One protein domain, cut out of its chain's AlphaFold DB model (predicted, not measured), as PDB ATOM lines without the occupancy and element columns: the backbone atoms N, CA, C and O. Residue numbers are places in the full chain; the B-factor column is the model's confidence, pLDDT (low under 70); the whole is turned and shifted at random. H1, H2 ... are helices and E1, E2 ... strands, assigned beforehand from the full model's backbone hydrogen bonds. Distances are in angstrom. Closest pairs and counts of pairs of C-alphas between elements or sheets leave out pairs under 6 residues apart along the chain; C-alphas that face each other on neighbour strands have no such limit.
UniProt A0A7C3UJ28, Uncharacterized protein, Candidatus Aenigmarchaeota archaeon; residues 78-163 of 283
ATOM      1  N   GLU A  78     -45.975  32.840   5.338       96.69
ATOM      2  CA  GLU A  78     -46.022  34.092   6.107       96.69
ATOM      3  C   GLU A  78     -47.119  34.084   7.184       96.69
ATOM      4  O   GLU A  78     -46.891  34.536   8.307       96.69
ATOM      5  N   GLU A  79     -48.296  33.516   6.888       98.25
ATOM      6  CA  GLU A  79     -49.356  33.339   7.892       98.25
ATOM      7  C   GLU A  79     -48.933  32.382   9.007       98.25
ATOM      8  O   GLU A  79     -49.181  32.660  10.181       98.25
ATOM      9  N   LEU A  80     -48.289  31.264   8.650       98.19
ATOM     10  CA  LEU A  80     -47.785  30.298   9.622       98.19
ATOM     11  C   LEU A  80     -46.721  30.936  10.516       98.19
ATOM     12  O   LEU A  80     -46.800  30.814  11.735       98.19
ATOM     13  N   LYS A  81     -45.763  31.652   9.925       97.31
ATOM     14  CA  LYS A  81     -44.705  32.342  10.663       97.31
ATOM     15  C   LYS A  81     -45.277  33.387  11.622       97.31
ATOM     16  O   LYS A  81     -44.938  33.364  12.798       97.31
ATOM     17  N   THR A  82     -46.205  34.222  11.151       97.75
ATOM     18  CA  THR A  82     -46.884  35.231  11.987       97.75
ATOM     19  C   THR A  82     -47.618  34.585  13.165       97.75
ATOM     20  O   THR A  82     -47.604  35.108  14.277       97.75
ATOM     21  N   PHE A  83     -48.266  33.441  12.934       98.25
ATOM     22  CA  PHE A  83     -48.934  32.693  13.993       98.25
ATOM     23  C   PHE A  83     -47.951  32.139  15.025       98.25
ATOM     24  O   PHE A  83     -48.193  32.312  16.213       98.25
ATOM     25  N   LEU A  84     -46.854  31.518  14.584       98.12
ATOM     26  CA  LEU A  84     -45.840  30.966  15.486       98.12
ATOM     27  C   LEU A  84     -45.182  32.062  16.331       98.12
ATOM     28  O   LEU A  84     -45.046  31.895  17.532       98.12
ATOM     29  N   GLU A  85     -44.871  33.222  15.745       96.31
ATOM     30  CA  GLU A  85     -44.298  34.363  16.478       96.31
ATOM     31  C   GLU A  85     -45.242  34.938  17.555       96.31
ATOM     32  O   GLU A  85     -44.781  35.502  18.553       96.31
ATOM     33  N   ALA A  86     -46.558  34.821  17.351       97.12
ATOM     34  CA  ALA A  86     -47.579  35.262  18.302       97.12
ATOM     35  C   ALA A  86     -47.944  34.187  19.339       97.12
ATOM     36  O   ALA A  86     -48.463  34.517  20.410       97.12
ATOM     37  N   ASP A  87     -47.714  32.918  19.018       97.81
ATOM     38  CA  ASP A  87     -47.945  31.792  19.905       97.81
ATOM     39  C   ASP A  87     -46.849  31.711  20.984       97.81
ATOM     40  O   ASP A  87     -45.710  32.129  20.792       97.81
ATOM     41  N   ASP A  88     -47.206  31.223  22.173       97.31
ATOM     42  CA  ASP A  88     -46.270  31.081  23.296       97.31
ATOM     43  C   ASP A  88     -46.040  29.627  23.723       97.31
ATOM     44  O   ASP A  88     -45.499  29.386  24.805       97.31
ATOM     45  N   THR A  89     -46.409  28.645  22.888       97.75
ATOM     46  CA  THR A  89     -46.238  27.221  23.221       97.75
ATOM     47  C   THR A  89     -44.772  26.891  23.504       97.75
ATOM     48  O   THR A  89     -44.486  26.206  24.480       97.75
ATOM     49  N   ASN A  90     -43.832  27.454  22.742       96.25
ATOM     50  CA  ASN A  90     -42.385  27.323  22.962       96.25
ATOM     51  C   ASN A  90     -41.885  27.884  24.306       96.25
ATOM     52  O   ASN A  90     -40.804  27.512  24.768       96.25
ATOM     53  N   LYS A  91     -42.653  28.772  24.944       96.56
ATOM     54  CA  LYS A  91     -42.330  29.381  26.244       96.56
ATOM     55  C   LYS A  91     -42.920  28.603  27.420       96.56
ATOM     56  O   LYS A  91     -42.657  28.943  28.574       96.56
ATOM     57  N   LEU A  92     -43.698  27.550  27.163       96.75
ATOM     58  CA  LEU A  92     -44.120  26.634  28.218       96.75
ATOM     59  C   LEU A  92     -42.898  25.905  28.799       96.75
ATOM     60  O   LEU A  92     -41.902  25.661  28.116       96.75
ATOM     61  N   VAL A  93     -42.966  25.582  30.091       96.69
ATOM     62  CA  VAL A  93     -41.868  24.927  30.811       96.69
ATOM     63  C   VAL A  93     -41.853  23.442  30.480       96.69
ATOM     64  O   VAL A  93     -42.831  22.735  30.730       96.69
ATOM     65  N   TYR A  94     -40.725  22.965  29.957       95.38
ATOM     66  CA  TYR A  94     -40.507  21.542  29.734       95.38
ATOM     67  C   TYR A  94     -40.412  20.799  31.068       95.38
ATOM     68  O   TYR A  94     -39.659  21.184  31.963       95.38
ATOM     69  N   ASN A  95     -41.158  19.704  31.184       93.69
ATOM     70  CA  ASN A  95     -41.088  18.793  32.314       93.69
ATOM     71  C   ASN A  95     -41.255  17.359  31.815       93.69
ATOM     72  O   ASN A  95     -42.357  16.949  31.470       93.69
ATOM     73  N   GLU A  96     -40.183  16.572  31.854       89.62
ATOM     74  CA  GLU A  96     -40.166  15.189  31.353       89.62
ATOM     75  C   GLU A  96     -41.293  14.302  31.925       89.62
ATOM     76  O   GLU A  96     -41.739  13.364  31.275       89.62
ATOM     77  N   LYS A  97     -41.794  14.592  33.135       89.44
ATOM     78  CA  LYS A  97     -42.837  13.785  33.791       89.44
ATOM     79  C   LYS A  97     -44.262  14.228  33.479       89.44
ATOM     80  O   LYS A  97     -45.184  13.451  33.722       89.44
ATOM     81  N   SER A  98     -44.470  15.470  33.043       90.00
ATOM     82  CA  SER A  98     -45.818  16.049  32.922       90.00
ATOM     83  C   SER A  98     -46.080  16.833  31.641       90.00
ATOM     84  O   SER A  98     -47.239  17.019  31.287       90.00
ATOM     85  N   PHE A  99     -45.039  17.346  30.988       90.56
ATOM     86  CA  PHE A  99     -45.127  18.205  29.812       90.56
ATOM     87  C   PHE A  99     -43.837  18.096  28.981       90.56
ATOM     88  O   PHE A  99     -42.938  18.935  29.061       90.56
ATOM     89  N   ASP A 100     -43.732  17.000  28.236       93.31
ATOM     90  CA  ASP A 100     -42.638  16.700  27.313       93.31
ATOM     91  C   ASP A 100     -43.002  17.112  25.872       93.31
ATOM     92  O   ASP A 100     -44.000  17.804  25.651       93.31
ATOM     93  N   CYS A 101     -42.222  16.668  24.878       94.31
ATOM     94  CA  CYS A 101     -42.479  16.937  23.453       94.31
ATOM     95  C   CYS A 101     -43.928  16.634  23.020       94.31
ATOM     96  O   CYS A 101     -44.504  17.382  22.228       94.31
ATOM     97  N   THR A 102     -44.567  15.613  23.605       95.06
ATOM     98  CA  THR A 102     -45.975  15.279  23.354       95.06
ATOM     99  C   THR A 102     -46.894  16.421  23.780       95.06
ATOM    100  O   THR A 102     -47.796  16.805  23.035       95.06
ATOM    101  N   GLY A 103     -46.656  16.995  24.963       96.50
ATOM    102  CA  GLY A 103     -47.417  18.130  25.488       96.50
ATOM    103  C   GLY A 103     -47.312  19.368  24.596       96.50
ATOM    104  O   GLY A 103     -48.334  19.964  24.251       96.50
ATOM    105  N   PHE A 104     -46.095  19.709  24.163       98.12
ATOM    106  CA  PHE A 104     -45.856  20.831  23.247       98.12
ATOM    107  C   PHE A 104     -46.551  20.624  21.894       98.12
ATOM    108  O   PHE A 104     -47.290  21.504  21.444       98.12
ATOM    109  N   ALA A 105     -46.389  19.449  21.275       97.75
ATOM    110  CA  ALA A 105     -46.991  19.149  19.977       97.75
ATOM    111  C   ALA A 105     -48.531  19.181  20.017       97.75
ATOM    112  O   ALA A 105     -49.177  19.657  19.076       97.75
ATOM    113  N   LEU A 106     -49.131  18.702  21.113       97.44
ATOM    114  CA  LEU A 106     -50.580  18.737  21.324       97.44
ATOM    115  C   LEU A 106     -51.105  20.154  21.574       97.44
ATOM    116  O   LEU A 106     -52.179  20.503  21.069       97.44
ATOM    117  N   GLU A 107     -50.378  20.977  22.331       98.25
ATOM    118  CA  GLU A 107     -50.803  22.351  22.603       98.25
ATOM    119  C   GLU A 107     -50.735  23.208  21.332       98.25
ATOM    120  O   GLU A 107     -51.727  23.868  21.001       98.25
ATOM    121  N   LEU A 108     -49.660  23.104  20.541       98.38
ATOM    122  CA  LEU A 108     -49.580  23.796  19.251       98.38
ATOM    123  C   LEU A 108     -50.665  23.313  18.287       98.38
ATOM    124  O   LEU A 108     -51.324  24.131  17.644       98.38
ATOM    125  N   PHE A 109     -50.912  22.000  18.222       97.81
ATOM    126  CA  PHE A 109     -51.991  21.433  17.411       97.81
ATOM    127  C   PHE A 109     -53.345  22.060  17.768       97.81
ATOM    128  O   PHE A 109     -54.071  22.543  16.896       97.81
ATOM    129  N   LYS A 110     -53.683  22.116  19.060       96.62
ATOM    130  CA  LYS A 110     -54.926  22.724  19.551       96.62
ATOM    131  C   LYS A 110     -55.024  24.205  19.172       96.62
ATOM    132  O   LYS A 110     -56.081  24.638  18.702       96.62
ATOM    133  N   ARG A 111     -53.954  24.976  19.364       97.94
ATOM    134  CA  ARG A 111     -53.940  26.427  19.122       97.94
ATOM    135  C   ARG A 111     -53.952  26.785  17.641       97.94
ATOM    136  O   ARG A 111     -54.711  27.667  17.241       97.94
ATOM    137  N   ALA A 112     -53.215  26.058  16.809       97.75
ATOM    138  CA  ALA A 112     -53.250  26.226  15.360       97.75
ATOM    139  C   ALA A 112     -54.657  25.950  14.803       97.75
ATOM    140  O   ALA A 112     -55.190  26.746  14.027       97.75
ATOM    141  N   ARG A 113     -55.322  24.888  15.275       95.19
ATOM    142  CA  ARG A 113     -56.704  24.576  14.875       95.19
ATOM    143  C   ARG A 113     -57.717  25.604  15.369       95.19
ATOM    144  O   ARG A 113     -58.682  25.886  14.663       95.19
ATOM    145  N   ALA A 114     -57.507  26.185  16.552       94.06
ATOM    146  CA  ALA A 114     -58.320  27.303  17.037       94.06
ATOM    147  C   ALA A 114     -58.179  28.557  16.152       94.06
ATOM    148  O   ALA A 114     -59.130  29.323  16.037       94.06
ATOM    149  N   ASN A 115     -57.039  28.711  15.470       95.06
ATOM    150  CA  ASN A 115     -56.786  29.751  14.467       95.06
ATOM    151  C   ASN A 115     -57.192  29.337  13.036       95.06
ATOM    152  O   ASN A 115     -56.901  30.040  12.071       95.06
ATOM    153  N   GLY A 116     -57.893  28.208  12.879       95.19
ATOM    154  CA  GLY A 116     -58.399  27.739  11.589       95.19
ATOM    155  C   GLY A 116     -57.351  27.070  10.698       95.19
ATOM    156  O   GLY A 116     -57.642  26.793   9.532       95.19
ATOM    157  N   PHE A 117     -56.154  26.780  11.212       97.31
ATOM    158  CA  PHE A 117     -55.123  26.097  10.442       97.31
ATOM    159  C   PHE A 117     -55.264  24.583  10.498       97.31
ATOM    160  O   PHE A 117     -55.509  23.982  11.547       97.31
ATOM    161  N   ARG A 118     -55.058  23.963   9.337       96.69
ATOM    162  CA  ARG A 118     -54.820  22.533   9.220       96.69
ATOM    163  C   ARG A 118     -53.380  22.252   9.637       96.69
ATOM    164  O   ARG A 118     -52.441  22.801   9.065       96.69
ATOM    165  N   VAL A 119     -53.232  21.383  10.620       97.75
ATOM    166  CA  VAL A 119     -51.964  20.998  11.239       97.75
ATOM    167  C   VAL A 119     -52.028  19.508  11.529       97.75
ATOM    168  O   VAL A 119     -53.096  19.006  11.866       97.75
ATOM    169  N   GLY A 120     -50.911  18.809  11.381       97.38
ATOM    170  CA  GLY A 120     -50.755  17.430  11.819       97.38
ATOM    171  C   GLY A 120     -49.788  17.313  12.995       97.38
ATOM    172  O   GLY A 120     -48.995  18.221  13.262       97.38
ATOM    173  N   ILE A 121     -49.842  16.178  13.680       97.81
ATOM    174  CA  ILE A 121     -48.828  15.729  14.638       97.81
ATOM    175  C   ILE A 121     -47.908  14.751  13.914       97.81
ATOM    176  O   ILE A 121     -48.365  13.921  13.124       97.81
ATOM    177  N   VAL A 122     -46.614  14.863  14.175       97.69
ATOM    178  CA  VAL A 122     -45.583  14.003  13.610       97.69
ATOM    179  C   VAL A 122     -44.904  13.252  14.729       97.69
ATOM    180  O   VAL A 122     -44.428  13.867  15.676       97.69
ATOM    181  N   GLU A 123     -44.832  11.937  14.585       95.88
ATOM    182  CA  GLU A 123     -44.030  11.066  15.431       95.88
ATOM    183  C   GLU A 123     -42.791  10.621  14.648       95.88
ATOM    184  O   GLU A 123     -42.891  10.031  13.561       95.88
ATOM    185  N   LEU A 124     -41.619  10.931  15.195       95.75
ATOM    186  CA  LEU A 124     -40.328  10.468  14.705       95.75
ATOM    187  C   LEU A 124     -39.856   9.308  15.569       95.75
ATOM    188  O   LEU A 124     -39.820   9.419  16.793       95.75
ATOM    189  N   VAL A 125     -39.430   8.226  14.927       94.38
ATOM    190  CA  VAL A 125     -38.751   7.109  15.592       94.38
ATOM    191  C   VAL A 125     -37.314   7.072  15.099       94.38
ATOM    192  O   VAL A 125     -37.089   7.106  13.888       94.38
ATOM    193  N   PHE A 126     -36.352   6.972  16.013       94.38
ATOM    194  CA  PHE A 126     -34.926   6.880  15.687       94.38
ATOM    195  C   PHE A 126     -34.428   5.429  15.637       94.38
ATOM    196  O   PHE A 126     -35.033   4.522  16.219       94.38
ATOM    197  N   GLU A 127     -33.327   5.183  14.926       93.00
ATOM    198  CA  GLU A 127     -32.759   3.836  14.748       93.00
ATOM    199  C   GLU A 127     -32.336   3.171  16.059       93.00
ATOM    200  O   GLU A 127     -32.446   1.948  16.198       93.00
ATOM    201  N   ASP A 128     -31.892   3.956  17.038       88.06
ATOM    202  CA  ASP A 128     -31.461   3.426  18.327       88.06
ATOM    203  C   ASP A 128     -32.627   3.015  19.247       88.06
ATOM    204  O   ASP A 128     -32.391   2.452  20.314       88.06
ATOM    205  N   ASN A 129     -33.877   3.231  18.811       70.69
ATOM    206  CA  ASN A 129     -35.132   2.948  19.517       70.69
ATOM    207  C   ASN A 129     -35.203   3.527  20.948       70.69
ATOM    208  O   ASN A 129     -36.010   3.051  21.749       70.69
ATOM    209  N   ARG A 130     -34.363   4.512  21.306       62.75
ATOM    210  CA  ARG A 130     -34.277   5.026  22.687       62.75
ATOM    211  C   ARG A 130     -35.172   6.230  22.966       62.75
ATOM    212  O   ARG A 130     -35.383   6.548  24.129       62.75
ATOM    213  N   SER A 131     -35.737   6.865  21.943       69.50
ATOM    214  CA  SER A 131     -36.694   7.963  22.096       69.50
ATOM    215  C   SER A 131     -37.526   8.096  20.821       69.50
ATOM    216  O   SER A 131     -37.007   7.936  19.718       69.50
ATOM    217  N   ALA A 132     -38.825   8.349  20.973       86.50
ATOM    218  CA  ALA A 132     -39.615   8.976  19.921       86.50
ATOM    219  C   ALA A 132     -39.606  10.493  20.162       86.50
ATOM    220  O   ALA A 132     -39.483  10.924  21.313       86.50
ATOM    221  N   HIS A 133     -39.713  11.290  19.102       94.56
ATOM    222  CA  HIS A 133     -39.863  12.746  19.197       94.56
ATOM    223  C   HIS A 133     -41.150  13.182  18.510       94.56
ATOM    224  O   HIS A 133     -41.428  12.735  17.394       94.56
ATOM    225  N   LEU A 134     -41.932  14.030  19.177       96.12
ATOM    226  CA  LEU A 134     -43.193  14.543  18.652       96.12
ATOM    227  C   LEU A 134     -43.067  16.020  18.291       96.12
ATOM    228  O   LEU A 134     -42.592  16.832  19.081       96.12
ATOM    229  N   LEU A 135     -43.539  16.362  17.096       97.88
ATOM    230  CA  LEU A 135     -43.580  17.728  16.579       97.88
ATOM    231  C   LEU A 135     -44.822  17.933  15.701       97.88
ATOM    232  O   LEU A 135     -45.691  17.061  15.623       97.88
ATOM    233  N   ASN A 136     -44.930  19.075  15.023       98.69
ATOM    234  CA  ASN A 136     -46.071  19.390  14.169       98.69
ATOM    235  C   ASN A 136     -45.683  19.506  12.696       98.69
ATOM    236  O   ASN A 136     -44.535  19.775  12.345       98.69
ATOM    237  N   VAL A 137     -46.668  19.328  11.817       98.62
ATOM    238  CA  VAL A 137     -46.508  19.524  10.374       98.62
ATOM    239  C   VAL A 137     -47.620  20.387   9.812       98.62
ATOM    240  O   VAL A 137     -48.795  20.220  10.138       98.62
ATOM    241  N   PHE A 138     -47.241  21.289   8.919       98.56
ATOM    242  CA  PHE A 138     -48.150  22.148   8.185       98.56
ATOM    243  C   PHE A 138     -47.941  21.924   6.693       98.56
ATOM    244  O   PHE A 138     -46.817  21.929   6.192       98.56
ATOM    245  N   GLN A 139     -49.040  21.749   5.961       98.00
ATOM    246  CA  GLN A 139     -49.014  21.901   4.514       98.00
ATOM    247  C   GLN A 139     -49.205  23.386   4.227       98.00
ATOM    248  O   GLN A 139     -50.305  23.899   4.415       98.00
ATOM    249  N   THR A 140     -48.159  24.072   3.776       97.81
ATOM    250  CA  THR A 140     -48.287  25.459   3.323       97.81
ATOM    251  C   THR A 140     -48.805  25.513   1.886       97.81
ATOM    252  O   THR A 140     -48.686  24.544   1.122       97.81
ATOM    253  N   THR A 141     -49.417  26.636   1.522       97.81
ATOM    254  CA  THR A 141     -49.964  26.870   0.175       97.81
ATOM    255  C   THR A 141     -48.901  27.255  -0.854       97.81
ATOM    256  O   THR A 141     -49.119  27.051  -2.046       97.81
ATOM    257  N   ASP A 142     -47.750  27.762  -0.409       96.56
ATOM    258  CA  ASP A 142     -46.717  28.387  -1.241       96.56
ATOM    259  C   ASP A 142     -45.316  27.766  -1.088       96.56
ATOM    260  O   ASP A 142     -44.491  27.914  -1.989       96.56
ATOM    261  N   ARG A 143     -45.035  27.039   0.004       94.06
ATOM    262  CA  ARG A 143     -43.709  26.442   0.274       94.06
ATOM    263  C   ARG A 143     -43.715  24.931   0.505       94.06
ATOM    264  O   ARG A 143     -42.677  24.347   0.801       94.06
ATOM    265  N   GLY A 144     -44.863  24.280   0.337       95.06
ATOM    266  CA  GLY A 144     -45.001  22.842   0.552       95.06
ATOM    267  C   GLY A 144     -45.087  22.459   2.031       95.06
ATOM    268  O   GLY A 144     -45.649  23.189   2.846       95.06
ATOM    269  N   VAL A 145     -44.596  21.268   2.364       96.88
ATOM    270  CA  VAL A 145     -44.653  20.721   3.725       96.88
ATOM    271  C   VAL A 145     -43.576  21.360   4.596       96.88
ATOM    272  O   VAL A 145     -42.414  21.404   4.196       96.88
ATOM    273  N   VAL A 146     -43.958  21.802   5.793       97.94
ATOM    274  CA  VAL A 146     -43.044  22.351   6.798       97.94
ATOM    275  C   VAL A 146     -43.260  21.642   8.126       97.94
ATOM    276  O   VAL A 146     -44.393  21.515   8.592       97.94
ATOM    277  N   PHE A 147     -42.165  21.195   8.735       98.56
ATOM    278  CA  PHE A 147     -42.158  20.622  10.073       98.56
ATOM    279  C   PHE A 147     -41.776  21.697  11.085       98.56
ATOM    280  O   PHE A 147     -40.810  22.429  10.874       98.56
ATOM    281  N   ILE A 148     -42.532  21.787  12.173       98.56
ATOM    282  CA  ILE A 148     -42.358  22.798  13.212       98.56
ATOM    283  C   ILE A 148     -42.180  22.096  14.550       98.56
ATOM    284  O   ILE A 148     -43.027  21.300  14.957       98.56
ATOM    285  N   ASP A 149     -41.084  22.418  15.226       98.25
ATOM    286  CA  ASP A 149     -40.750  21.929  16.556       98.25
ATOM    287  C   ASP A 149     -40.754  23.100  17.535       98.25
ATOM    288  O   ASP A 149     -39.897  23.984  17.482       98.25
ATOM    289  N   VAL A 150     -41.757  23.098  18.410       97.38
ATOM    290  CA  VAL A 150     -41.947  24.115  19.453       97.38
ATOM    291  C   VAL A 150     -41.583  23.581  20.832       97.38
ATOM    292  O   VAL A 150     -41.985  24.156  21.841       97.38
ATOM    293  N   THR A 151     -40.859  22.457  20.906       95.62
ATOM    294  CA  THR A 151     -40.460  21.878  22.189       95.62
ATOM    295  C   THR A 151     -39.633  22.898  22.966       95.62
ATOM    296  O   THR A 151     -38.556  23.321  22.531       95.62
ATOM    297  N   GLY A 152     -40.176  23.310  24.112       92.50
ATOM    298  CA  GLY A 152     -39.575  24.308  24.982       92.50
ATOM    299  C   GLY A 152     -38.377  23.771  25.758       92.50
ATOM    300  O   GLY A 152     -37.799  22.728  25.455       92.50
ATOM    301  N   ASN A 153     -37.995  24.503  26.797       93.31
ATOM    302  CA  ASN A 153     -36.922  24.115  27.706       93.31
ATOM    303  C   ASN A 153     -37.388  24.234  29.165       93.31
ATOM    304  O   ASN A 153     -38.463  24.763  29.450       93.31
ATOM    305  N   GLU A 154     -36.574  23.752  30.102       94.38
ATOM    306  CA  GLU A 154     -36.892  23.761  31.539       94.38
ATOM    307  C   GLU A 154     -37.043  25.179  32.127       94.38
ATOM    308  O   GLU A 154     -37.578  25.345  33.220       94.38
ATOM    309  N   ASN A 155     -36.611  26.210  31.394       94.62
ATOM    310  CA  ASN A 155     -36.668  27.609  31.817       94.62
ATOM    311  C   ASN A 155     -37.862  28.379  31.226       94.62
ATOM    312  O   ASN A 155     -38.035  29.551  31.554       94.62
ATOM    313  N   GLY A 156     -38.663  27.770  30.343       93.25
ATOM    314  CA  GLY A 156     -39.748  28.467  29.637       93.25
ATOM    315  C   GLY A 156     -39.254  29.543  28.660       93.25
ATOM    316  O   GLY A 156     -39.939  30.528  28.397       93.25
ATOM    317  N   THR A 157     -38.039  29.383  28.135       92.94
ATOM    318  CA  THR A 157     -37.408  30.310  27.179       92.94
ATOM    319  C   THR A 157     -37.105  29.627  25.846       92.94
ATOM    320  O   THR A 157     -36.116  29.944  25.185       92.94
ATOM    321  N   GLY A 158     -37.906  28.624  25.478       92.75
ATOM    322  CA  GLY A 158     -37.738  27.912  24.219       92.75
ATOM    323  C   GLY A 158     -37.977  28.810  23.006       92.75
ATOM    324  O   GLY A 158     -38.490  29.924  23.103       92.75
ATOM    325  N   LYS A 159     -37.605  28.301  21.836       93.94
ATOM    326  CA  LYS A 159     -37.773  28.968  20.542       93.94
ATOM    327  C   LYS A 159     -38.521  28.043  19.600       93.94
ATOM    328  O   LYS A 159     -38.315  26.832  19.665       93.94
ATOM    329  N   ASP A 160     -39.325  28.618  18.719       96.88
ATOM    330  CA  ASP A 160     -39.887  27.884  17.592       96.88
ATOM    331  C   ASP A 160     -38.780  27.545  16.603       96.88
ATOM    332  O   ASP A 160     -37.901  28.368  16.315       96.88
ATOM    333  N   LYS A 161     -38.811  26.323  16.076       97.38
ATOM    334  CA  LYS A 161     -37.797  25.825  15.152       97.38
ATOM    335  C   LYS A 161     -38.456  25.164  13.958       97.38
ATOM    336  O   LYS A 161     -39.506  24.533  14.066       97.38
ATOM    337  N   VAL A 162     -37.789  25.259  12.818       98.31
ATOM    338  CA  VAL A 162     -38.087  24.419  11.661       98.31
ATOM    339  C   VAL A 162     -37.366  23.091  11.842       98.31
ATOM    340  O   VAL A 162     -36.148  23.073  12.030       98.31
ATOM    341  N   GLY A 163     -38.120  21.998  11.770       98.06
ATOM    342  CA  GLY A 163     -37.600  20.637  11.759       98.06
ATOM    343  C   GLY A 163     -37.212  20.187  10.350       98.06
ATOM    344  O   GLY A 163     -37.933  20.420   9.381       98.06
TER     345      GLY A 163
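AT A GLANCE: This is residues 78 to 163 of the 283 residues of an uncharacterized protein of Candidatus Aenigmarchaeota archaeon (UniProt A0A7C3UJ28). A strongly twisted four-stranded sheet has helix H2 packed along one face, making two layers, while short H1 only grazes the sheet. The 86 printed residues include two helices, then four strands, a mixed class. E1 E2 E3 E4, in sheet order, form a meander, each strand the antiparallel neighbour of the one before. The whole is compact, radius of gyration of the C-alphas 12.7 A, spanning 35 by 29 by 18 A.

HOW THE PARTS SIT: H1, residues 78 to 86, is close to but not clearly touching H2, residues 101 to 114; their closest C-alphas, Phe 83 and Ala 112, are 7.9 A apart. Every O i to N i+4 pair in both is within hydrogen-bond range. H2 lies over E2, residues 132 to 139, at a height over the sheet of 9.0 A. Within range are N 122 of E1, residues 120 to 126, and O 135 of E2, 2.8 A; N 136 of E2 and O 148 of E3, residues 145 to 149, 2.9 A; N 149 of E3 and O 161 of E4, residues 161 to 163, 2.9 A.

IN THESE COORDINATES: H1 begins at C-alpha 78 (-46.022, 34.092, 6.107); H2 is 20.0 A long, E1 19.4 A, E2 22.2 A. E4 ends at C-alpha 163 (-37.600, 20.637, 11.759).

THE WHOLE: The printed part has no cut. Links H1 to H2 and E3 to E4 are long. Residues 130 to 131 have pLDDT under 70.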